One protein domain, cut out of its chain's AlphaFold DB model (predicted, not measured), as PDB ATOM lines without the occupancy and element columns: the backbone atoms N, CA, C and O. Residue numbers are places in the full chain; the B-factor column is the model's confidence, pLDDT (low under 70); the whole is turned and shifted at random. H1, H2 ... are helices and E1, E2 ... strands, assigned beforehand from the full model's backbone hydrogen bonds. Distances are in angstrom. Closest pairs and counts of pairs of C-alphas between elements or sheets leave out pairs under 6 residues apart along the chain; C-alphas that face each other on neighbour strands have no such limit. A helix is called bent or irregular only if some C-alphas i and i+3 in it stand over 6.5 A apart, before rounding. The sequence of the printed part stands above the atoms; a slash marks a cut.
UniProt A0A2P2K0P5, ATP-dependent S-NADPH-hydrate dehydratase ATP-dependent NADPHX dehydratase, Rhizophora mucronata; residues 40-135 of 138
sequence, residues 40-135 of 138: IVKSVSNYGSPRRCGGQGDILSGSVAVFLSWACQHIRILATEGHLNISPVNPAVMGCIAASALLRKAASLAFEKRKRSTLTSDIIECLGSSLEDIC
ATOM      1  N   ILE A  40     183.518 123.633 151.137       80.94
ATOM      2  CA  ILE A  40     183.138 123.668 152.546       80.94
ATOM      3  C   ILE A  40     181.631 123.829 152.707       80.94
ATOM      4  O   ILE A  40     180.935 124.447 151.900       80.94
ATOM      5  N   VAL A  41     181.111 123.272 153.803       87.19
ATOM      6  CA  VAL A  41     179.745 123.528 154.265       87.19
ATOM      7  C   VAL A  41     179.779 124.008 155.702       87.19
ATOM      8  O   VAL A  41     180.344 123.362 156.586       87.19
ATOM      9  N   LYS A  42     179.161 125.163 155.935       91.25
ATOM     10  CA  LYS A  42     179.010 125.785 157.247       91.25
ATOM     11  C   LYS A  42     177.531 125.893 157.584       91.25
ATOM     12  O   LYS A  42     176.701 126.151 156.718       91.25
ATOM     13  N   SER A  43     177.202 125.667 158.851       93.25
ATOM     14  CA  SER A  43     175.836 125.750 159.362       93.25
ATOM     15  C   SER A  43     175.765 126.834 160.426       93.25
ATOM     16  O   SER A  43     176.542 126.802 161.377       93.25
ATOM     17  N   VAL A  44     174.809 127.754 160.295       92.44
ATOM     18  CA  VAL A  44     174.537 128.802 161.285       92.44
ATOM     19  C   VAL A  44     173.199 128.520 161.958       92.44
ATOM     20  O   VAL A  44     172.140 128.520 161.321       92.44
ATOM     21  N   SER A  45     173.244 128.265 163.266       91.38
ATOM     22  CA  SER A  45     172.065 127.895 164.062       91.38
ATOM     23  C   SER A  45     171.971 128.582 165.426       91.38
ATOM     24  O   SER A  45     171.036 128.292 166.161       91.38
ATOM     25  N   ASN A  46     172.878 129.512 165.754       83.75
ATOM     26  CA  ASN A  46     173.029 130.106 167.093       83.75
ATOM     27  C   ASN A  46     171.756 130.786 167.628       83.75
ATOM     28  O   ASN A  46     171.423 130.646 168.797       83.75
ATOM     29  N   TYR A  47     171.036 131.498 166.764       87.25
ATOM     30  CA  TYR A  47     169.799 132.215 167.106       87.25
ATOM     31  C   TYR A  47     168.575 131.602 166.420       87.25
ATOM     32  O   TYR A  47     168.632 130.465 165.963       87.25
ATOM     33  N   GLY A  48     167.461 132.311 166.306       79.75
ATOM     34  CA  GLY A  48     166.343 131.864 165.485       79.75
ATOM     35  C   GLY A  48     165.029 132.487 165.907       79.75
ATOM     36  O   GLY A  48     164.855 132.913 167.040       79.75
ATOM     37  N   SER A  49     164.086 132.505 164.975       83.19
ATOM     38  CA  SER A  49     162.717 132.914 165.242       83.19
ATOM     39  C   SER A  49     161.768 131.882 164.646       83.19
ATOM     40  O   SER A  49     161.945 131.498 163.485       83.19
ATOM     41  N   PRO A  50     160.748 131.423 165.393       83.62
ATOM     42  CA  PRO A  50     159.725 130.537 164.850       83.62
ATOM     43  C   PRO A  50     158.799 131.267 163.862       83.62
ATOM     44  O   PRO A  50     157.982 130.630 163.199       83.62
ATOM     45  N   ARG A  51     158.902 132.600 163.742       86.19
ATOM     46  CA  ARG A  51     158.058 133.406 162.862       86.19
ATOM     47  C   ARG A  51     158.708 133.649 161.502       86.19
ATOM     48  O   ARG A  51     159.818 134.158 161.383       86.19
ATOM     49  N   ARG A  52     157.936 133.384 160.446       82.62
ATOM     50  CA  ARG A  52     158.227 133.822 159.076       82.62
ATOM     51  C   ARG A  52     157.361 135.036 158.734       82.62
ATOM     52  O   ARG A  52     156.158 134.903 158.557       82.62
ATOM     53  N   CYS A  53     157.961 136.220 158.679       86.62
ATOM     54  CA  CYS A  53     157.397 137.404 158.024       86.62
ATOM     55  C   CYS A  53     158.005 137.590 156.619       86.62
ATOM     56  O   CYS A  53     159.151 137.190 156.379       86.62
ATOM     57  N   GLY A  54     157.230 138.161 155.692       92.25
ATOM     58  CA  GLY A  54     157.684 138.477 154.333       92.25
ATOM     59  C   GLY A  54     158.670 139.643 154.333       92.25
ATOM     60  O   GLY A  54     158.448 140.612 155.049       92.25
ATOM     61  N   GLY A  55     159.763 139.543 153.572       92.50
ATOM     62  CA  GLY A  55     160.826 140.564 153.509       92.50
ATOM     63  C   GLY A  55     162.102 140.240 154.300       92.50
ATOM     64  O   GLY A  55     163.123 140.901 154.156       92.50
ATOM     65  N   GLN A  56     162.125 139.154 155.082       92.94
ATOM     66  CA  GLN A  56     163.368 138.681 155.723       92.94
ATOM     67  C   GLN A  56     164.468 138.315 154.718       92.94
ATOM     68  O   GLN A  56     165.646 138.270 155.076       92.94
ATOM     69  N   GLY A  57     164.087 137.932 153.495       93.81
ATOM     70  CA  GLY A  57     165.015 137.649 152.399       93.81
ATOM     71  C   GLY A  57     165.837 138.877 152.029       93.81
ATOM     72  O   GLY A  57     167.053 138.758 151.941       93.81
ATOM     73  N   ASP A  58     165.178 140.030 151.942       96.19
ATOM     74  CA  ASP A  58     165.773 141.306 151.538       96.19
ATOM     75  C   ASP A  58     166.764 141.821 152.582       96.19
ATOM     76  O   ASP A  58     167.860 142.263 152.246       96.19
ATOM     77  N   ILE A  59     166.430 141.672 153.870       95.88
ATOM     78  CA  ILE A  59     167.373 141.991 154.950       95.88
ATOM     79  C   ILE A  59     168.615 141.101 154.840       95.88
ATOM     80  O   ILE A  59     169.733 141.598 154.914       95.88
ATOM     81  N   LEU A  60     168.436 139.788 154.635       95.69
ATOM     82  CA  LEU A  60     169.583 138.887 154.514       95.69
ATOM     83  C   LEU A  60     170.459 139.253 153.321       95.69
ATOM     84  O   LEU A  60     171.668 139.318 153.485       95.69
ATOM     85  N   SER A  61     169.881 139.442 152.134       96.31
ATOM     86  CA  SER A  61     170.661 139.744 150.931       96.31
ATOM     87  C   SER A  61     171.398 141.076 151.066       96.31
ATOM     88  O   SER A  61     172.580 141.140 150.730       96.31
ATOM     89  N   GLY A  62     170.756 142.098 151.644       97.31
ATOM     90  CA  GLY A  62     171.398 143.370 151.975       97.31
ATOM     91  C   GLY A  62     172.563 143.201 152.954       97.31
ATOM     92  O   GLY A  62     173.669 143.666 152.684       97.31
ATOM     93  N   SER A  63     172.359 142.470 154.054       97.12
ATOM     94  CA  SER A  63     173.430 142.183 155.017       97.12
ATOM     95  C   SER A  63     174.575 141.377 154.395       97.12
ATOM     96  O   SER A  63     175.735 141.694 154.641       97.12
ATOM     97  N   VAL A  64     174.278 140.372 153.559       97.12
ATOM     98  CA  VAL A  64     175.301 139.593 152.837       97.12
ATOM     99  C   VAL A  64     176.140 140.514 151.959       97.12
ATOM    100  O   VAL A  64     177.361 140.406 151.993       97.12
ATOM    101  N   ALA A  65     175.515 141.429 151.214       96.62
ATOM    102  CA  ALA A  65     176.232 142.357 150.343       96.62
ATOM    103  C   ALA A  65     177.208 143.253 151.127       96.62
ATOM    104  O   ALA A  65     178.358 143.411 150.715       96.62
ATOM    105  N   VAL A  66     176.779 143.787 152.276       96.50
ATOM    106  CA  VAL A  66     177.627 144.621 153.143       96.50
ATOM    107  C   VAL A  66     178.809 143.821 153.695       96.50
ATOM    108  O   VAL A  66     179.959 144.209 153.488       96.50
ATOM    109  N   PHE A  67     178.551 142.675 154.332       96.31
ATOM    110  CA  PHE A  67     179.622 141.877 154.935       96.31
ATOM    111  C   PHE A  67     180.578 141.282 153.898       96.31
ATOM    112  O   PHE A  67     181.779 141.214 154.151       96.31
ATOM    113  N   LEU A  68     180.081 140.890 152.721       95.12
ATOM    114  CA  LEU A  68     180.928 140.455 151.611       95.12
ATOM    115  C   LEU A  68     181.842 141.590 151.136       95.12
ATOM    116  O   LEU A  68     183.033 141.367 150.936       95.12
ATOM    117  N   SER A  69     181.308 142.805 150.980       95.56
ATOM    118  CA  SER A  69     182.105 143.970 150.583       95.56
ATOM    119  C   SER A  69     183.246 144.227 151.571       95.56
ATOM    120  O   SER A  69     184.404 144.327 151.162       95.56
ATOM    121  N   TRP A  70     182.951 144.232 152.875       94.44
ATOM    122  CA  TRP A  70     183.963 144.403 153.922       94.44
ATOM    123  C   TRP A  70     184.986 143.266 153.954       94.44
ATOM    124  O   TRP A  70     186.184 143.530 154.029       94.44
ATOM    125  N   ALA A  71     184.549 142.011 153.823       92.44
ATOM    126  CA  ALA A  71     185.449 140.862 153.751       92.44
ATOM    127  C   ALA A  71     186.418 140.967 152.561       92.44
ATOM    128  O   ALA A  71     187.622 140.763 152.714       92.44
ATOM    129  N   CYS A  72     185.914 141.339 151.382       91.19
ATOM    130  CA  CYS A  72     186.735 141.560 150.193       91.19
ATOM    131  C   CYS A  72     187.736 142.708 150.379       91.19
ATOM    132  O   CYS A  72     188.890 142.580 149.972       91.19
ATOM    133  N   GLN A  73     187.319 143.821 150.989       91.12
ATOM    134  CA  GLN A  73     188.209 144.950 151.280       91.12
ATOM    135  C   GLN A  73     189.322 144.551 152.253       91.12
ATOM    136  O   GLN A  73     190.489 144.818 151.980       91.12
ATOM    137  N   HIS A  74     188.983 143.846 153.331       87.81
ATOM    138  CA  HIS A  74     189.950 143.373 154.318       87.81
ATOM    139  C   HIS A  74     190.997 142.435 153.699       87.81
ATOM    140  O   HIS A  74     192.194 142.616 153.907       87.81
ATOM    141  N   ILE A  75     190.573 141.477 152.865       86.56
ATOM    142  CA  ILE A  75     191.500 140.580 152.153       86.56
ATOM    143  C   ILE A  75     192.426 141.363 151.214       86.56
ATOM    144  O   ILE A  75     193.614 141.057 151.130       86.56
ATOM    145  N   ARG A  76     191.911 142.387 150.520       86.00
ATOM    146  CA  ARG A  76     192.734 143.243 149.651       86.00
ATOM    147  C   ARG A  76     193.809 143.997 150.436       86.00
ATOM    148  O   ARG A  76     194.942 144.042 149.972       86.00
ATOM    149  N   ILE A  77     193.469 144.539 151.605       86.25
ATOM    150  CA  ILE A  77     194.416 145.248 152.480       86.25
ATOM    151  C   ILE A  77     195.507 144.290 152.977       86.25
ATOM    152  O   ILE A  77     196.696 144.566 152.822       86.25
ATOM    153  N   LEU A  78     195.124 143.107 153.462       83.12
ATOM    154  CA  LEU A  78     196.082 142.087 153.902       83.12
ATOM    155  C   LEU A  78     197.047 141.656 152.788       83.12
ATOM    156  O   LEU A  78     198.235 141.449 153.038       83.12
ATOM    157  N   ALA A  79     196.549 141.545 151.553       80.25
ATOM    158  CA  ALA A  79     197.376 141.225 150.395       80.25
ATOM    159  C   ALA A  79     198.395 142.336 150.085       80.25
ATOM    160  O   ALA A  79     199.513 142.032 149.676       80.25
ATOM    161  N   THR A  80     198.039 143.608 150.302       80.94
ATOM    162  CA  THR A  80     198.967 144.738 150.123       80.94
ATOM    163  C   THR A  80     200.008 144.855 151.234       80.94
ATOM    164  O   THR A  80     201.118 145.305 150.973       80.94
ATOM    165  N   GLU A  81     199.689 144.411 152.451       79.88
ATOM    166  CA  GLU A  81     200.578 144.486 153.622       79.88
ATOM    167  C   GLU A  81     201.536 143.284 153.741       79.88
ATOM    168  O   GLU A  81     202.326 143.201 154.678       79.88
ATOM    169  N   GLY A  82     201.498 142.336 152.796       66.62
ATOM    170  CA  GLY A  82     202.419 141.193 152.758       66.62
ATOM    171  C   GLY A  82     202.155 140.112 153.817       66.62
ATOM    172  O   GLY A  82     202.940 139.172 153.948       66.62
ATOM    173  N   HIS A  83     201.038 140.189 154.546       63.28
ATOM    174  CA  HIS A  83     200.623 139.183 155.527       63.28
ATOM    175  C   HIS A  83     199.980 137.963 154.831       63.28
ATOM    176  O   HIS A  83     198.771 137.752 154.872       63.28
ATOM    177  N   LEU A  84     200.802 137.131 154.180       54.94
ATOM    178  CA  LEU A  84     200.364 136.010 153.325       54.94
ATOM    179  C   LEU A  84     200.058 134.681 154.056       54.94
ATOM    180  O   LEU A  84     199.820 133.669 153.403       54.94
ATOM    181  N   ASN A  85     200.024 134.648 155.392       55.12
ATOM    182  CA  ASN A  85     199.875 133.395 156.157       55.12
ATOM    183  C   ASN A  85     198.431 133.024 156.547       55.12
ATOM    184  O   ASN A  85     198.227 132.137 157.376       55.12
ATOM    185  N   ILE A  86     197.410 133.667 155.976       58.38
ATOM    186  CA  ILE A  86     196.012 133.316 156.257       58.38
ATOM    187  C   ILE A  86     195.510 132.410 155.137       58.38
ATOM    188  O   ILE A  86     195.363 132.865 154.008       58.38
ATOM    189  N   SER A  87     195.215 131.143 155.456       58.72
ATOM    190  CA  SER A  87     194.409 130.265 154.595       58.72
ATOM    191  C   SER A  87     193.080 130.977 154.320       58.72
ATOM    192  O   SER A  87     192.263 131.076 155.242       58.72
ATOM    193  N   PRO A  88     192.851 131.529 153.116       65.19
ATOM    194  CA  PRO A  88     191.773 132.478 152.921       65.19
ATOM    195  C   PRO A  88     190.458 131.707 152.867       65.19
ATOM    196  O   PRO A  88     190.130 131.062 151.874       65.19
ATOM    197  N   VAL A  89     189.692 131.753 153.958       74.00
ATOM    198  CA  VAL A  89     188.283 131.357 153.918       74.00
ATOM    199  C   VAL A  89     187.601 132.266 152.901       74.00
ATOM    200  O   VAL A  89     187.776 133.484 152.943       74.00
ATOM    201  N   ASN A  90     186.837 131.671 151.985       87.12
ATOM    202  CA  ASN A  90     186.151 132.401 150.931       87.12
ATOM    203  C   ASN A  90     185.364 133.598 151.524       87.12
ATOM    204  O   ASN A  90     184.513 133.389 152.400       87.12
ATOM    205  N   PRO A  91     185.614 134.848 151.080       90.31
ATOM    206  CA  PRO A  91     184.959 136.033 151.635       90.31
ATOM    207  C   PRO A  91     183.437 135.982 151.520       90.31
ATOM    208  O   PRO A  91     182.741 136.505 152.391       90.31
ATOM    209  N   ALA A  92     182.903 135.302 150.503       91.81
ATOM    210  CA  ALA A  92     181.470 135.070 150.377       91.81
ATOM    211  C   ALA A  92     180.937 134.156 151.477       91.81
ATOM    212  O   ALA A  92     179.902 134.461 152.065       91.81
ATOM    213  N   VAL A  93     181.669 133.101 151.843       92.62
ATOM    214  CA  VAL A  93     181.294 132.250 152.979       92.62
ATOM    215  C   VAL A  93     181.308 133.056 154.278       92.62
ATOM    216  O   VAL A  93     180.351 132.968 155.047       92.62
ATOM    217  N   MET A  94     182.327 133.893 154.505       93.00
ATOM    218  CA  MET A  94     182.385 134.758 155.692       93.00
ATOM    219  C   MET A  94     181.214 135.749 155.741       93.00
ATOM    220  O   MET A  94     180.525 135.840 156.759       93.00
ATOM    221  N   GLY A  95     180.942 136.434 154.626       95.06
ATOM    222  CA  GLY A  95     179.831 137.378 154.517       95.06
ATOM    223  C   GLY A  95     178.474 136.713 154.751       95.06
ATOM    224  O   GLY A  95     177.637 137.235 155.488       95.06
ATOM    225  N   CYS A  96     178.275 135.513 154.203       95.69
ATOM    226  CA  CYS A  96     177.082 134.708 154.432       95.69
ATOM    227  C   CYS A  96     176.902 134.302 155.901       95.69
ATOM    228  O   CYS A  96     175.781 134.359 156.410       95.69
ATOM    229  N   ILE A  97     177.982 133.909 156.587       95.12
ATOM    230  CA  ILE A  97     177.932 133.519 158.003       95.12
ATOM    231  C   ILE A  97     177.539 134.719 158.864       95.12
ATOM    232  O   ILE A  97     176.589 134.619 159.644       95.12
ATOM    233  N   ALA A  98     178.218 135.856 158.687       95.69
ATOM    234  CA  ALA A  98     177.953 137.079 159.442       95.69
ATOM    235  C   ALA A  98     176.515 137.580 159.225       95.69
ATOM    236  O   ALA A  98     175.785 137.827 160.187       95.69
ATOM    237  N   ALA A  99     176.063 137.637 157.970       96.81
ATOM    238  CA  ALA A  99     174.708 138.062 157.632       96.81
ATOM    239  C   ALA A  99     173.630 137.130 158.203       96.81
ATOM    240  O   ALA A  99     172.609 137.596 158.715       96.81
ATOM    241  N   SER A 100     173.847 135.811 158.134       96.25
ATOM    242  CA  SER A 100     172.929 134.831 158.719       96.25
ATOM    243  C   SER A 100     172.855 134.985 160.240       96.25
ATOM    244  O   SER A 100     171.757 135.019 160.799       96.25
ATOM    245  N   ALA A 101     173.997 135.141 160.915       96.19
ATOM    246  CA  ALA A 101     174.041 135.351 162.358       96.19
ATOM    247  C   ALA A 101     173.289 136.628 162.769       96.19
ATOM    248  O   ALA A 101     172.408 136.553 163.633       96.19
ATOM    249  N   LEU A 102     173.565 137.752 162.097       96.94
ATOM    250  CA  LEU A 102     172.918 139.041 162.347       96.94
ATOM    251  C   LEU A 102     171.400 138.957 162.171       96.94
ATOM    252  O   LEU A 102     170.649 139.294 163.086       96.94
ATOM    253  N   LEU A 103     170.931 138.456 161.022       96.25
ATOM    254  CA  LEU A 103     169.497 138.365 160.765       96.25
ATOM    255  C   LEU A 103     168.805 137.438 161.767       96.25
ATOM    256  O   LEU A 103     167.717 137.752 162.248       96.25
ATOM    257  N   ARG A 104     169.401 136.282 162.083       95.75
ATOM    258  CA  ARG A 104     168.785 135.318 163.006       95.75
ATOM    259  C   ARG A 104     168.722 135.873 164.431       95.75
ATOM    260  O   ARG A 104     167.734 135.609 165.116       95.75
ATOM    261  N   LYS A 105     169.720 136.655 164.859       96.31
ATOM    262  CA  LYS A 105     169.707 137.383 166.138       96.31
ATOM    263  C   LYS A 105     168.617 138.460 166.146       96.31
ATOM    264  O   LYS A 105     167.763 138.433 167.030       96.31
ATOM    265  N   ALA A 106     168.563 139.314 165.123       96.81
ATOM    266  CA  ALA A 106     167.557 140.374 165.013       96.81
ATOM    267  C   ALA A 106     166.129 139.821 164.965       96.81
ATOM    268  O   ALA A 106     165.242 140.311 165.661       96.81
ATOM    269  N   ALA A 107     165.914 138.735 164.221       95.94
ATOM    270  CA  ALA A 107     164.628 138.049 164.172       95.94
ATOM    271  C   ALA A 107     164.233 137.441 165.527       95.94
ATOM    272  O   ALA A 107     163.052 137.450 165.872       95.94
ATOM    273  N   SER A 108     165.201 136.920 166.291       95.94
ATOM    274  CA  SER A 108     164.972 136.405 167.646       95.94
ATOM    275  C   SER A 108     164.525 137.520 168.593       95.94
ATOM    276  O   SER A 108     163.502 137.372 169.256       95.94
ATOM    277  N   LEU A 109     165.235 138.653 168.607       96.56
ATOM    278  CA  LEU A 109     164.902 139.807 169.453       96.56
ATOM    279  C   LEU A 109     163.542 140.417 169.083       96.56
ATOM    280  O   LEU A 109     162.711 140.690 169.950       96.56
ATOM    281  N   ALA A 110     163.270 140.581 167.789       96.69
ATOM    282  CA  ALA A 110     161.985 141.084 167.312       96.69
ATOM    283  C   ALA A 110     160.826 140.140 167.681       96.69
ATOM    284  O   ALA A 110     159.731 140.583 168.041       96.69
ATOM    285  N   PHE A 111     161.062 138.825 167.629       96.31
ATOM    286  CA  PHE A 111     160.088 137.830 168.070       96.31
ATOM    287  C   PHE A 111     159.887 137.832 169.580       96.31
ATOM    288  O   PHE A 111     158.764 137.658 170.042       96.31
ATOM    289  N   GLU A 112     160.933 138.064 170.364       95.88
ATOM    290  CA  GLU A 112     160.808 138.181 171.811       95.88
ATOM    291  C   GLU A 112     159.852 139.313 172.208       95.88
ATOM    292  O   GLU A 112     158.972 139.089 173.040       95.88
ATOM    293  N   LYS A 113     159.950 140.462 171.525       94.81
ATOM    294  CA  LYS A 113     159.126 141.656 171.769       94.81
ATOM    295  C   LYS A 113     157.699 141.543 171.227       94.81
ATOM    296  O   LYS A 113     156.745 141.896 171.912       94.81
ATOM    297  N   ARG A 114     157.534 141.083 169.982       95.00
ATOM    298  CA  ARG A 114     156.246 141.143 169.253       95.00
ATOM    299  C   ARG A 114     155.551 139.791 169.093       95.00
ATOM    300  O   ARG A 114     154.386 139.746 168.699       95.00
ATOM    301  N   LYS A 115     156.232 138.683 169.395       93.88
ATOM    302  CA  LYS A 115     155.724 137.304 169.292       93.88
ATOM    303  C   LYS A 115     155.044 137.047 167.936       93.88
ATOM    304  O   LYS A 115     155.665 137.115 166.880       93.88
ATOM    305  N   ARG A 116     153.742 136.739 167.931       94.00
ATOM    306  CA  ARG A 116     152.972 136.460 166.706       94.00
ATOM    307  C   ARG A 116     152.705 137.704 165.853       94.00
ATOM    308  O   ARG A 116     152.207 137.551 164.742       94.00
ATOM    309  N   SER A 117     153.035 138.896 166.326       94.31
ATOM    310  CA  SER A 117     152.854 140.140 165.577       94.31
ATOM    311  C   SER A 117     154.141 140.638 164.922       94.31
ATOM    312  O   SER A 117     154.111 141.700 164.322       94.31
ATOM    313  N   THR A 118     155.253 139.892 164.995       95.44
ATOM    314  CA  THR A 118     156.522 140.304 164.376       95.44
ATOM    315  C   THR A 118     156.390 140.486 162.865       95.44
ATOM    316  O   THR A 118     155.999 139.560 162.135       95.44
ATOM    317  N   LEU A 119     156.779 141.674 162.418       95.56
ATOM    318  CA  LEU A 119     156.930 142.093 161.036       95.56
ATOM    319  C   LEU A 119     158.411 142.283 160.695       95.56
ATOM    320  O   LEU A 119     159.291 142.277 161.551       95.56
ATOM    321  N   THR A 120     158.690 142.464 159.409       95.44
ATOM    322  CA  THR A 120     160.053 142.708 158.919       95.44
ATOM    323  C   THR A 120     160.598 144.053 159.398       95.44
ATOM    324  O   THR A 120     161.787 144.142 159.676       95.44
ATOM    325  N   SER A 121     159.741 145.059 159.594       96.81
ATOM    326  CA  SER A 121     160.125 146.332 160.216       96.81
ATOM    327  C   SER A 121     160.655 146.148 161.641       96.81
ATOM    328  O   SER A 121     161.705 146.694 161.959       96.81
ATOM    329  N   ASP A 122     160.020 145.301 162.460       96.94
ATOM    330  CA  ASP A 122     160.500 145.017 163.823       96.94
ATOM    331  C   ASP A 122     161.887 144.344 163.811       96.94
ATOM    332  O   ASP A 122     162.701 144.550 164.711       96.94
ATOM    333  N   ILE A 123     162.168 143.523 162.789       97.00
ATOM    334  CA  ILE A 123     163.491 142.910 162.597       97.00
ATOM    335  C   ILE A 123     164.524 143.981 162.243       97.00
ATOM    336  O   ILE A 123     165.615 143.959 162.806       97.00
ATOM    337  N   ILE A 124     164.181 144.918 161.349       97.19
ATOM    338  CA  ILE A 124     165.053 146.039 160.963       97.19
ATOM    339  C   ILE A 124     165.412 146.884 162.189       97.19
ATOM    340  O   ILE A 124     166.588 147.169 162.400       97.19
ATOM    341  N   GLU A 125     164.434 147.205 163.039       97.62
ATOM    342  CA  GLU A 125     164.656 147.945 164.291       97.62
ATOM    343  C   GLU A 125     165.630 147.232 165.244       97.62
ATOM    344  O   GLU A 125     166.339 147.879 166.012       97.62
ATOM    345  N   CYS A 126     165.698 145.899 165.192       97.25
ATOM    346  CA  CYS A 126     166.598 145.108 166.030       97.25
ATOM    347  C   CYS A 126     167.979 144.868 165.398       97.25
ATOM    348  O   CYS A 126     168.820 144.249 166.050       97.25
ATOM    349  N   LEU A 127     168.247 145.311 164.160       96.94
ATOM    350  CA  LEU A 127     169.537 145.067 163.498       96.94
ATOM    351  C   LEU A 127     170.699 145.730 164.240       96.94
ATOM    352  O   LEU A 127     171.704 145.069 164.471       96.94
ATOM    353  N   GLY A 128     170.544 146.991 164.651       96.06
ATOM    354  CA  GLY A 128     171.601 147.740 165.341       96.06
ATOM    355  C   GLY A 128     172.026 147.071 166.647       96.06
ATOM    356  O   GLY A 128     173.186 146.711 166.804       96.06
ATOM    357  N   SER A 129     171.068 146.799 167.538       96.12
ATOM    358  CA  SER A 129     171.349 146.111 168.806       96.12
ATOM    359  C   SER A 129     171.883 144.692 168.598       96.12
ATOM    360  O   SER A 129     172.712 144.218 169.359       96.12
ATOM    361  N   SER A 130     171.419 143.998 167.554       96.31
ATOM    362  CA  SER A 130     171.925 142.659 167.233       96.31
ATOM    363  C   SER A 130     173.366 142.685 166.751       96.31
ATOM    364  O   SER A 130     174.099 141.737 167.017       96.31
ATOM    365  N   LEU A 131     173.752 143.725 166.009       95.44
ATOM    366  CA  LEU A 131     175.123 143.896 165.560       95.44
ATOM    367  C   LEU A 131     176.028 144.247 166.736       95.44
ATOM    368  O   LEU A 131     177.059 143.608 166.866       95.44
ATOM    369  N   GLU A 132     175.598 145.158 167.610       95.75
ATOM    370  CA  GLU A 132     176.318 145.515 168.840       95.75
ATOM    371  C   GLU A 132     176.561 144.288 169.735       95.75
ATOM    372  O   GLU A 132     177.674 144.053 170.190       95.75
ATOM    373  N   ASP A 133     175.554 143.425 169.903       93.00
ATOM    374  CA  ASP A 133     175.690 142.174 170.659       93.00
ATOM    375  C   ASP A 133     176.713 141.196 170.043       93.00
ATOM    376  O   ASP A 133     177.298 140.377 170.752       93.00
ATOM    377  N   ILE A 134     176.865 141.200 168.712       91.12
ATOM    378  CA  ILE A 134     177.757 140.281 167.982       91.12
ATOM    379  C   ILE A 134     179.169 140.869 167.856       91.12
ATOM    380  O   ILE A 134     180.151 140.131 167.915       91.12
ATOM    381  N   CYS A 135     179.262 142.177 167.644       90.81
ATOM    382  CA  CYS A 135     180.472 142.943 167.407       90.81
ATOM    383  C   CYS A 135     180.301 144.328 168.059       90.81
ATOM    384  O   CYS A 135     179.853 145.255 167.378       90.81
TER     385      CYS A 135
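This is residues 40 to 135 of the 138 residues of the protein "ATP-dependent S-NADPH-hydrate dehydratase ATP-dependent NADPHX dehydratase" of Rhizophora mucronata (UniProt A0A2P2K0P5). A long, staggered helical hairpin makes the length of this rod-shaped model: H2 folds back along part of H1, and two short helices, H3 and H4, pack on the later part of H2 at steep angles to it. The short strand E1 runs past H2 near Ala 101, and a long link leads from it to the start of H1. The printed part has 96 residues, with one named strand and then four named helices in the order E1, H1, H2, H3, H4; the class is mostly helix. It is only just loose, close to compact, with a radius of gyration of the C-alphas of 15.3 A and spans of 51 by 24 by 21 A.

Begin with H2, residues 91 to 117, the longest helix by residues and the hub, which touches three other helices. It has a kink of 71 degrees near residue 111, and it is irregular: C-alphas 113 and 116 are 9.5 A apart. With residues 91 to 103 alone it touches H1, residues 56 to 80; their closest C-alphas, those of Leu 68 and Gly 95, are 4.4 A apart. The two form a helical hairpin and run opposite ways at a shallow tilt of 32 degrees, only just short of steep. With residues 103 to 114 alone H2 touches H3, residues 120 to 125, about perpendicular at 79 degrees; the closest C-alphas, of Ala 107 and Ile 123, are 5.2 A apart. With residues 102 to 109 alone it touches H4, residues 127 to 134, at a steep tilt of 64 degrees, opposite ways; the closest C-alphas, of Ala 106 and Leu 127, are 5.3 A apart. Helix packing is mostly crossed, but only just, with one of these three pairs at a shallow tilt. H3 and H4 meet only through their link, and H1 and H4 are apart. E1, residues 41 to 44, pairs with no named strand; its closest C-alpha to H2 is that of Val 44, 6.7 A from that of Ala 101. In H1, H3 and H4 every O i to N i+4 pair is within hydrogen-bond range; in H2 it is 21 of 23.

Find C-alpha 91 at (184.959, 136.033, 151.635), where H2 begins; its length is 35.2 A. H1 runs 36.5 A from C-alpha 56 at (163.368, 138.681, 155.723). E1 spans 10.2 A, H3 8.8 A, and H4 10.5 A, ending at C-alpha 134 at (177.757, 140.281, 167.982).

The C-alphas farthest apart, those of Gly 82 and Arg 116, are 51.6 A apart. The printed part has no cut. The link from E1 to H1 is long, with 11 residues. Mean pLDDT of the printed part is 90.1; residues 82 to 88 are under 70.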